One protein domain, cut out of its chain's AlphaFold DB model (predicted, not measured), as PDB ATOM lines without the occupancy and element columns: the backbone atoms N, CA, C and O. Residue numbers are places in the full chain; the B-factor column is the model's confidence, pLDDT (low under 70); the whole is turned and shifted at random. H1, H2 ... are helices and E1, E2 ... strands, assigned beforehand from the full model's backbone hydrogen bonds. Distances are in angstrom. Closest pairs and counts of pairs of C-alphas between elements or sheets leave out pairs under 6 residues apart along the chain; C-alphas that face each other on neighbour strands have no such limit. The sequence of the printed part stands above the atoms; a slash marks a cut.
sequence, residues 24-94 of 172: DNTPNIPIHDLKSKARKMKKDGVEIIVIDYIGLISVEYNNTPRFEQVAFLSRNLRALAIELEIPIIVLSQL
ATOM      1  N   ASP A  24      17.988 -44.018   1.951       93.94
ATOM      2  CA  ASP A  24      18.058 -44.899   3.111       93.94
ATOM      3  C   ASP A  24      16.644 -45.188   3.620       93.94
ATOM      4  O   ASP A  24      15.937 -44.286   4.057       93.94
ATOM      5  N   ASN A  25      16.244 -46.458   3.555       93.31
ATOM      6  CA  ASN A  25      14.904 -46.916   3.926       93.31
ATOM      7  C   ASN A  25      14.886 -47.630   5.287       93.31
ATOM      8  O   ASN A  25      14.080 -48.535   5.497       93.31
ATOM      9  N   THR A  26      15.803 -47.291   6.199       93.00
ATOM     10  CA  THR A  26      15.833 -47.905   7.535       93.00
ATOM     11  C   THR A  26      14.580 -47.502   8.324       93.00
ATOM     12  O   THR A  26      14.418 -46.318   8.628       93.00
ATOM     13  N   PRO A  27      13.696 -48.445   8.695       89.62
ATOM     14  CA  PRO A  27      12.496 -48.124   9.456       89.62
ATOM     15  C   PRO A  27      12.846 -47.795  10.910       89.62
ATOM     16  O   PRO A  27      13.742 -48.409  11.488       89.62
ATOM     17  N   ASN A  28      12.095 -46.872  11.521       88.69
ATOM     18  CA  ASN A  28      12.204 -46.518  12.944       88.69
ATOM     19  C   ASN A  28      13.641 -46.200  13.399       88.69
ATOM     20  O   ASN A  28      14.054 -46.593  14.492       88.69
ATOM     21  N   ILE A  29      14.415 -45.522  12.549       94.50
ATOM     22  CA  ILE A  29      15.829 -45.252  12.808       94.50
ATOM     23  C   ILE A  29      16.011 -44.460  14.120       94.50
ATOM     24  O   ILE A  29      15.387 -43.408  14.290       94.50
ATOM     25  N   PRO A  30      16.856 -44.926  15.057       94.81
ATOM     26  CA  PRO A  30      17.238 -44.140  16.223       94.81
ATOM     27  C   PRO A  30      17.983 -42.865  15.822       94.81
ATOM     28  O   PRO A  30      18.783 -42.857  14.884       94.81
ATOM     29  N   ILE A  31      17.796 -41.776  16.572       95.25
ATOM     30  CA  ILE A  31      18.470 -40.500  16.271       95.25
ATOM     31  C   ILE A  31      20.008 -40.616  16.216       95.25
ATOM     32  O   ILE A  31      20.649 -39.923  15.425       95.25
ATOM     33  N   HIS A  32      20.623 -41.481  17.031       95.50
ATOM     34  CA  HIS A  32      22.078 -41.660  17.048       95.50
ATOM     35  C   HIS A  32      22.588 -42.333  15.762       95.50
ATOM     36  O   HIS A  32      23.622 -41.928  15.217       95.50
ATOM     37  N   ASP A  33      21.826 -43.291  15.237       96.56
ATOM     38  CA  ASP A  33      22.108 -43.964  13.971       96.56
ATOM     39  C   ASP A  33      21.917 -43.009  12.800       96.56
ATOM     40  O   ASP A  33      22.781 -42.928  11.925       96.56
ATOM     41  N   LEU A  34      20.844 -42.209  12.821       97.12
ATOM     42  CA  LEU A  34      20.593 -41.176  11.815       97.12
ATOM     43  C   LEU A  34      21.773 -40.205  11.717       97.12
ATOM     44  O   LEU A  34      22.286 -39.971  10.623       97.12
ATOM     45  N   LYS A  35      22.263 -39.687  12.851       97.50
ATOM     46  CA  LYS A  35      23.439 -38.799  12.877       97.50
ATOM     47  C   LYS A  35      24.688 -39.476  12.319       97.50
ATOM     48  O   LYS A  35      25.442 -38.863  11.564       97.50
ATOM     49  N   SER A  36      24.920 -40.735  12.682       97.75
ATOM     50  CA  SER A  36      26.081 -41.502  12.217       97.75
ATOM     51  C   SER A  36      26.044 -41.715  10.702       97.75
ATOM     52  O   SER A  36      27.052 -41.504  10.024       97.75
ATOM     53  N   LYS A  37      24.869 -42.044  10.155       97.06
ATOM     54  CA  LYS A  37      24.650 -42.163   8.710       97.06
ATOM     55  C   LYS A  37      24.806 -40.828   7.991       97.06
ATOM     56  O   LYS A  37      25.532 -40.773   7.006       97.06
ATOM     57  N   ALA A  38      24.222 -39.753   8.515       97.62
ATOM     58  CA  ALA A  38      24.335 -38.412   7.945       97.62
ATOM     59  C   ALA A  38      25.797 -37.941   7.838       97.62
ATOM     60  O   ALA A  38      26.221 -37.455   6.792       97.62
ATOM     61  N   ARG A  39      26.610 -38.171   8.879       98.06
ATOM     62  CA  ARG A  39      28.058 -37.880   8.856       98.06
ATOM     63  C   ARG A  39      28.800 -38.687   7.800       98.06
ATOM     64  O   ARG A  39      29.689 -38.155   7.141       98.06
ATOM     65  N   LYS A  40      28.462 -39.969   7.646       97.25
ATOM     66  CA  LYS A  40      29.040 -40.815   6.596       97.25
ATOM     67  C   LYS A  40      28.653 -40.296   5.208       97.25
ATOM     68  O   LYS A  40      29.535 -40.058   4.398       97.25
ATOM     69  N   MET A  41      27.372 -40.021   4.985       96.19
ATOM     70  CA  MET A  41      26.861 -39.462   3.730       96.19
ATOM     71  C   MET A  41      27.527 -38.130   3.371       96.19
ATOM     72  O   MET A  41      27.900 -37.926   2.221       96.19
ATOM     73  N   LYS A  42      27.754 -37.243   4.349       96.69
ATOM     74  CA  LYS A  42      28.502 -35.996   4.129       96.69
ATOM     75  C   LYS A  42      29.938 -36.259   3.663       96.69
ATOM     76  O   LYS A  42      30.408 -35.576   2.758       96.69
ATOM     77  N   LYS A  43      30.631 -37.251   4.238       96.88
ATOM     78  CA  LYS A  43      31.970 -37.669   3.771       96.88
ATOM     79  C   LYS A  43      31.939 -38.234   2.351       96.88
ATOM     80  O   LYS A  43      32.884 -38.013   1.604       96.88
ATOM     81  N   ASP A  44      30.848 -38.900   1.992       95.50
ATOM     82  CA  ASP A  44      30.606 -39.443   0.653       95.50
ATOM     83  C   ASP A  44      30.123 -38.364  -0.350       95.50
ATOM     84  O   ASP A  44      29.829 -38.679  -1.500       95.50
ATOM     85  N   GLY A  45      30.068 -37.087   0.058       95.81
ATOM     86  CA  GLY A  45      29.786 -35.946  -0.820       95.81
ATOM     87  C   GLY A  45      28.340 -35.446  -0.818       95.81
ATOM     88  O   GLY A  45      27.987 -34.638  -1.669       95.81
ATOM     89  N   VAL A  46      27.488 -35.887   0.115       96.56
ATOM     90  CA  VAL A  46      26.110 -35.377   0.223       96.56
ATOM     91  C   VAL A  46      26.091 -33.926   0.716       96.56
ATOM     92  O   VAL A  46      26.678 -33.589   1.746       96.56
ATOM     93  N   GLU A  47      25.355 -33.079  -0.003       97.00
ATOM     94  CA  GLU A  47      25.231 -31.638   0.268       97.00
ATOM     95  C   GLU A  47      23.851 -31.225   0.798       97.00
ATOM     96  O   GLU A  47      23.663 -30.081   1.197       97.00
ATOM     97  N   ILE A  48      22.883 -32.142   0.822       97.88
ATOM     98  CA  ILE A  48      21.535 -31.904   1.343       97.88
ATOM     99  C   ILE A  48      20.957 -33.195   1.912       97.88
ATOM    100  O   ILE A  48      21.111 -34.265   1.326       97.88
ATOM    101  N   ILE A  49      20.269 -33.096   3.047       98.06
ATOM    102  CA  ILE A  49      19.551 -34.223   3.647       98.06
ATOM    103  C   ILE A  49      18.060 -33.908   3.657       98.06
ATOM    104  O   ILE A  49      17.655 -32.823   4.067       98.06
ATOM    105  N   VAL A  50      17.244 -34.876   3.241       98.00
ATOM    106  CA  VAL A  50      15.782 -34.812   3.328       98.00
ATOM    107  C   VAL A  50      15.296 -35.954   4.216       98.00
ATOM    108  O   VAL A  50      15.696 -37.099   4.022       98.00
ATOM    109  N   ILE A  51      14.451 -35.642   5.198       96.81
ATOM    110  CA  ILE A  51      13.883 -36.603   6.150       96.81
ATOM    111  C   ILE A  51      12.366 -36.653   5.967       96.81
ATOM    112  O   ILE A  51      11.673 -35.685   6.285       96.81
ATOM    113  N   ASP A  52      11.861 -37.802   5.520       95.12
ATOM    114  CA  ASP A  52      10.434 -38.112   5.393       95.12
ATOM    115  C   ASP A  52      10.037 -39.206   6.400       95.12
ATOM    116  O   ASP A  52      10.312 -40.386   6.204       95.12
ATOM    117  N   TYR A  53       9.462 -38.888   7.555       91.19
ATOM    118  CA  TYR A  53       9.232 -37.576   8.167       91.19
ATOM    119  C   TYR A  53       9.688 -37.640   9.634       91.19
ATOM    120  O   TYR A  53       9.913 -38.732  10.166       91.19
ATOM    121  N   ILE A  54       9.810 -36.498  10.327       91.75
ATOM    122  CA  ILE A  54      10.381 -36.427  11.694       91.75
ATOM    123  C   ILE A  54       9.748 -37.419  12.672       91.75
ATOM    124  O   ILE A  54      10.393 -37.912  13.596       91.75
ATOM    125  N   GLY A  55       8.471 -37.725  12.456       89.00
ATOM    126  CA  GLY A  55       7.709 -38.562  13.351       89.00
ATOM    127  C   GLY A  55       8.077 -40.043  13.329       89.00
ATOM    128  O   GLY A  55       7.669 -40.734  14.260       89.00
ATOM    129  N   LEU A  56       8.840 -40.502  12.332       90.69
ATOM    130  CA  LEU A  56       9.324 -41.881  12.208       90.69
ATOM    131  C   LEU A  56      10.720 -42.093  12.813       90.69
ATOM    132  O   LEU A  56      11.224 -43.216  12.815       90.69
ATOM    133  N   ILE A  57      11.356 -41.036  13.329       93.00
ATOM    134  CA  ILE A  57      12.626 -41.159  14.047       93.00
ATOM    135  C   ILE A  57      12.338 -41.674  15.458       93.00
ATOM    136  O   ILE A  57      11.534 -41.095  16.194       93.00
ATOM    137  N   SER A  58      13.017 -42.753  15.836       90.56
ATOM    138  CA  SER A  58      12.872 -43.369  17.149       90.56
ATOM    139  C   SER A  58      13.690 -42.629  18.212       90.56
ATOM    140  O   SER A  58      14.812 -42.166  17.966       90.56
ATOM    141  N   VAL A  59      13.123 -42.540  19.413       89.00
ATOM    142  CA  VAL A  59      13.752 -41.983  20.615       89.00
ATOM    143  C   VAL A  59      13.738 -43.039  21.718       89.00
ATOM    144  O   VAL A  59      12.760 -43.754  21.891       89.00
ATOM    145  N   GLU A  60      14.832 -43.150  22.469       78.81
ATOM    146  CA  GLU A  60      15.048 -44.251  23.426       78.81
ATOM    147  C   GLU A  60      14.041 -44.261  24.595       78.81
ATOM    148  O   GLU A  60      13.746 -45.312  25.161       78.81
ATOM    149  N   TYR A  61      13.455 -43.107  24.930       73.81
ATOM    150  CA  TYR A  61      12.503 -42.953  26.030       73.81
ATOM    151  C   TYR A  61      11.055 -42.904  25.515       73.81
ATOM    152  O   TYR A  61      10.450 -41.839  25.397       73.81
ATOM    153  N   ASN A  62      10.468 -44.073  25.239       66.25
ATOM    154  CA  ASN A  62       9.093 -44.186  24.718       66.25
ATOM    155  C   ASN A  62       7.991 -43.661  25.664       66.25
ATOM    156  O   ASN A  62       6.868 -43.442  25.216       66.25
ATOM    157  N   ASN A  63       8.292 -43.429  26.948       80.75
ATOM    158  CA  ASN A  63       7.329 -42.893  27.923       80.75
ATOM    159  C   ASN A  63       7.259 -41.358  27.942       80.75
ATOM    160  O   ASN A  63       6.450 -40.786  28.670       80.75
ATOM    161  N   THR A  64       8.108 -40.681  27.174       83.81
ATOM    162  CA  THR A  64       8.132 -39.222  27.106       83.81
ATOM    163  C   THR A  64       6.981 -38.713  26.229       83.81
ATOM    164  O   THR A  64       6.756 -39.273  25.152       83.81
ATOM    165  N   PRO A  65       6.263 -37.644  26.625       87.19
ATOM    166  CA  PRO A  65       5.217 -37.050  25.801       87.19
ATOM    167  C   PRO A  65       5.703 -36.703  24.393       87.19
ATOM    168  O   PRO A  65       6.830 -36.247  24.193       87.19
ATOM    169  N   ARG A  66       4.826 -36.867  23.399       84.38
ATOM    170  CA  ARG A  66       5.187 -36.698  21.987       84.38
ATOM    171  C   ARG A  66       5.806 -35.333  21.673       84.38
ATOM    172  O   ARG A  66       6.789 -35.277  20.938       84.38
ATOM    173  N   PHE A  67       5.279 -34.261  22.262       84.69
ATOM    174  CA  PHE A  67       5.794 -32.905  22.061       84.69
ATOM    175  C   PHE A  67       7.255 -32.759  22.522       84.69
ATOM    176  O   PHE A  67       8.061 -32.113  21.854       84.69
ATOM    177  N   GLU A  68       7.630 -33.411  23.626       88.19
ATOM    178  CA  GLU A  68       9.004 -33.403  24.130       88.19
ATOM    179  C   GLU A  68       9.932 -34.215  23.229       88.19
ATOM    180  O   GLU A  68      11.056 -33.784  22.969       88.19
ATOM    181  N   GLN A  69       9.457 -35.350  22.701       89.69
ATOM    182  CA  GLN A  69      10.217 -36.140  21.730       89.69
ATOM    183  C   GLN A  69      10.515 -35.317  20.474       89.69
ATOM    184  O   GLN A  69      11.661 -35.254  20.033       89.69
ATOM    185  N   VAL A  70       9.506 -34.634  19.924       89.81
ATOM    186  CA  VAL A  70       9.685 -33.775  18.746       89.81
ATOM    187  C   VAL A  70      10.630 -32.618  19.058       89.81
ATOM    188  O   VAL A  70      11.515 -32.321  18.260       89.81
ATOM    189  N   ALA A  71      10.529 -32.013  20.243       90.06
ATOM    190  CA  ALA A  71      11.467 -30.983  20.675       90.06
ATOM    191  C   ALA A  71      12.904 -31.482  20.806       90.06
ATOM    192  O   ALA A  71      13.844 -30.791  20.414       90.06
ATOM    193  N   PHE A  72      13.087 -32.688  21.330       92.12
ATOM    194  CA  PHE A  72      14.389 -33.327  21.382       92.12
ATOM    195  C   PHE A  72      14.941 -33.584  19.975       92.12
ATOM    196  O   PHE A  72      16.086 -33.222  19.701       92.12
ATOM    197  N   LEU A  73      14.141 -34.149  19.070       93.94
ATOM    198  CA  LEU A  73      14.545 -34.410  17.687       93.94
ATOM    199  C   LEU A  73      14.900 -33.116  16.948       93.94
ATOM    200  O   LEU A  73      15.974 -33.036  16.360       93.94
ATOM    201  N   SER A  74      14.062 -32.086  17.060       94.31
ATOM    202  CA  SER A  74      14.269 -30.757  16.472       94.31
ATOM    203  C   SER A  74      15.642 -30.173  16.821       94.31
ATOM    204  O   SER A  74      16.452 -29.897  15.931       94.31
ATOM    205  N   ARG A  75      15.976 -30.107  18.117       94.69
ATOM    206  CA  ARG A  75      17.282 -29.612  18.584       94.69
ATOM    207  C   ARG A  75      18.445 -30.449  18.057       94.69
ATOM    208  O   ARG A  75      19.479 -29.907  17.671       94.69
ATOM    209  N   ASN A  76      18.287 -31.773  18.035       96.19
ATOM    210  CA  ASN A  76      19.318 -32.682  17.538       96.19
ATOM    211  C   ASN A  76      19.560 -32.525  16.032       96.19
ATOM    212  O   ASN A  76      20.710 -32.609  15.604       96.19
ATOM    213  N   LEU A  77      18.504 -32.294  15.250       96.75
ATOM    214  CA  LEU A  77      18.588 -32.057  13.810       96.75
ATOM    215  C   LEU A  77      19.183 -30.680  13.509       96.75
ATOM    216  O   LEU A  77      20.050 -30.581  12.647       96.75
ATOM    217  N   ARG A  78      18.820 -29.637  14.270       96.19
ATOM    218  CA  ARG A  78      19.460 -28.317  14.170       96.19
ATOM    219  C   ARG A  78      20.959 -28.392  14.453       96.19
ATOM    220  O   ARG A  78      21.752 -27.852  13.688       96.19
ATOM    221  N   ALA A  79      21.347 -29.078  15.527       97.56
ATOM    222  CA  ALA A  79      22.753 -29.282  15.859       97.56
ATOM    223  C   ALA A  79      23.489 -30.057  14.755       97.56
ATOM    224  O   ALA A  79      24.598 -29.682  14.393       97.56
ATOM    225  N   LEU A  80      22.855 -31.090  14.185       98.19
ATOM    226  CA  LEU A  80      23.421 -31.862  13.079       98.19
ATOM    227  C   LEU A  80      23.606 -31.012  11.813       98.19
ATOM    228  O   LEU A  80      24.640 -31.123  11.166       98.19
ATOM    229  N   ALA A  81      22.644 -30.153  11.470       98.00
ATOM    230  CA  ALA A  81      22.753 -29.259  10.317       98.00
ATOM    231  C   ALA A  81      23.932 -28.283  10.462       98.00
ATOM    232  O   ALA A  81      24.685 -28.086   9.512       98.00
ATOM    233  N   ILE A  82      24.119 -27.719  11.664       97.56
ATOM    234  CA  ILE A  82      25.270 -26.857  11.977       97.56
ATOM    235  C   ILE A  82      26.573 -27.658  11.896       97.56
ATOM    236  O   ILE A  82      27.524 -27.203  11.277       97.56
ATOM    237  N   GLU A  83      26.616 -28.846  12.502       98.19
ATOM    238  CA  GLU A  83      27.806 -29.704  12.522       98.19
ATOM    239  C   GLU A  83      28.259 -30.111  11.114       98.19
ATOM    240  O   GLU A  83      29.454 -30.131  10.832       98.19
ATOM    241  N   LEU A  84      27.316 -30.475  10.243       98.25
ATOM    242  CA  LEU A  84      27.614 -30.945   8.890       98.25
ATOM    243  C   LEU A  84      27.777 -29.813   7.872       98.25
ATOM    244  O   LEU A  84      28.198 -30.086   6.746       98.25
ATOM    245  N   GLU A  85      27.408 -28.586   8.247       97.94
ATOM    246  CA  GLU A  85      27.360 -27.412   7.370       97.94
ATOM    247  C   GLU A  85      26.569 -27.677   6.075       97.94
ATOM    248  O   GLU A  85      26.982 -27.306   4.975       97.94
ATOM    249  N   ILE A  86      25.427 -28.366   6.193       97.88
ATOM    250  CA  ILE A  86      24.513 -28.637   5.072       97.88
ATOM    251  C   ILE A  86      23.050 -28.428   5.476       97.88
ATOM    252  O   ILE A  86      22.689 -28.654   6.635       97.88
ATOM    253  N   PRO A  87      22.179 -28.043   4.528       97.81
ATOM    254  CA  PRO A  87      20.746 -27.972   4.767       97.81
ATOM    255  C   PRO A  87      20.151 -29.350   5.083       97.81
ATOM    256  O   PRO A  87      20.399 -30.342   4.392       97.81
ATOM    257  N   ILE A  88      19.296 -29.374   6.106       98.12
ATOM    258  CA  ILE A  88      18.439 -30.514   6.435       98.12
ATOM    259  C   ILE A  88      16.984 -30.080   6.256       98.12
ATOM    260  O   ILE A  88      16.496 -29.208   6.974       98.12
ATOM    261  N   ILE A  89      16.292 -30.699   5.303       98.06
ATOM    262  CA  ILE A  89      14.855 -30.539   5.081       98.06
ATOM    263  C   ILE A  89      14.137 -31.664   5.815       98.06
ATOM    264  O   ILE A  89      14.459 -32.839   5.647       98.06
ATOM    265  N   VAL A  90      13.146 -31.312   6.624       96.25
ATOM    266  CA  VAL A  90      12.422 -32.271   7.456       96.25
ATOM    267  C   VAL A  90      10.936 -32.105   7.220       96.25
ATOM    268  O   VAL A  90      10.398 -31.010   7.376       96.25
ATOM    269  N   LEU A  91      10.267 -33.197   6.866       95.44
ATOM    270  CA  LEU A  91       8.818 -33.214   6.767       95.44
ATOM    271  C   LEU A  91       8.234 -33.342   8.178       95.44
ATOM    272  O   LEU A  91       8.705 -34.135   9.000       95.44
ATOM    273  N   SER A  92       7.198 -32.556   8.456       91.88
ATOM    274  CA  SER A  92       6.431 -32.618   9.697       91.88
ATOM    275  C   SER A  92       4.950 -32.656   9.370       91.88
ATOM    276  O   SER A  92       4.476 -31.925   8.503       91.88
ATOM    277  N   GLN A  93       4.218 -33.505  10.081       88.94
ATOM    278  CA  GLN A  93       2.765 -33.518  10.006       88.94
ATOM    279  C   GLN A  93       2.204 -32.369  10.846       88.94
ATOM    280  O   GLN A  93       2.770 -32.016  11.883       88.94
ATOM    281  N   LEU A  94       1.104 -31.785  10.379       88.25
ATOM    282  CA  LEU A  94       0.345 -30.774  11.110       88.25
ATOM    283  C   LEU A  94      -0.693 -31.424  12.025       88.25
ATOM    284  O   LEU A  94      -1.091 -32.575  11.821       88.25
TER     285      LEU A  94
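AT A GLANCE: This is residues 24 to 94 of the 172 residues of the protein "Replicative DNA helicase" of Borreliella yangtzensis (UniProt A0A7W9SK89). Two helices, H1 and H2, lie side by side and run the same way, with a small two-stranded parallel sheet, E1 and E2, running back alongside them. The 71 printed residues give H1, E1, H2, E2 in order, mostly helix; the whole is compact, radius of gyration of the C-alphas 11.9 A, spanning 37 by 20 by 19 A.

IN THESE COORDINATES: Find C-alpha 31 at (18.470, -40.500, 16.271); H1 runs 18.6 A to residue 43. E1 is residues 49 to 51. H2, residues 66 to 84, covers 26.6 A. E2, residues 88 to 90, ends at C-alpha 90 (12.422, -32.271, 7.456).

HOW THE PARTS SIT: H1 and H2 touch, closest C-alphas Lys 35 and Leu 80 at 6.9 A, at a shallow tilt of 20 degrees. E1, H2 and E2 form a strand-helix-strand unit, parallel neighbour strands joined through a helix, its crossover right-handed. Look between E1 and E2 for N 51 and O 89, within hydrogen-bond range at 2.8 A. The closest C-alphas of H2 and E2 are those of Ala 81 and Ile 88, 5.9 A apart. H1 and E2 are apart. In H1 and H2 every O i to N i+4 pair is within hydrogen-bond range.

THE WHOLE: The printed part has no cut; the E1 to H2 link is long, and residue 62 is under pLDDT 70.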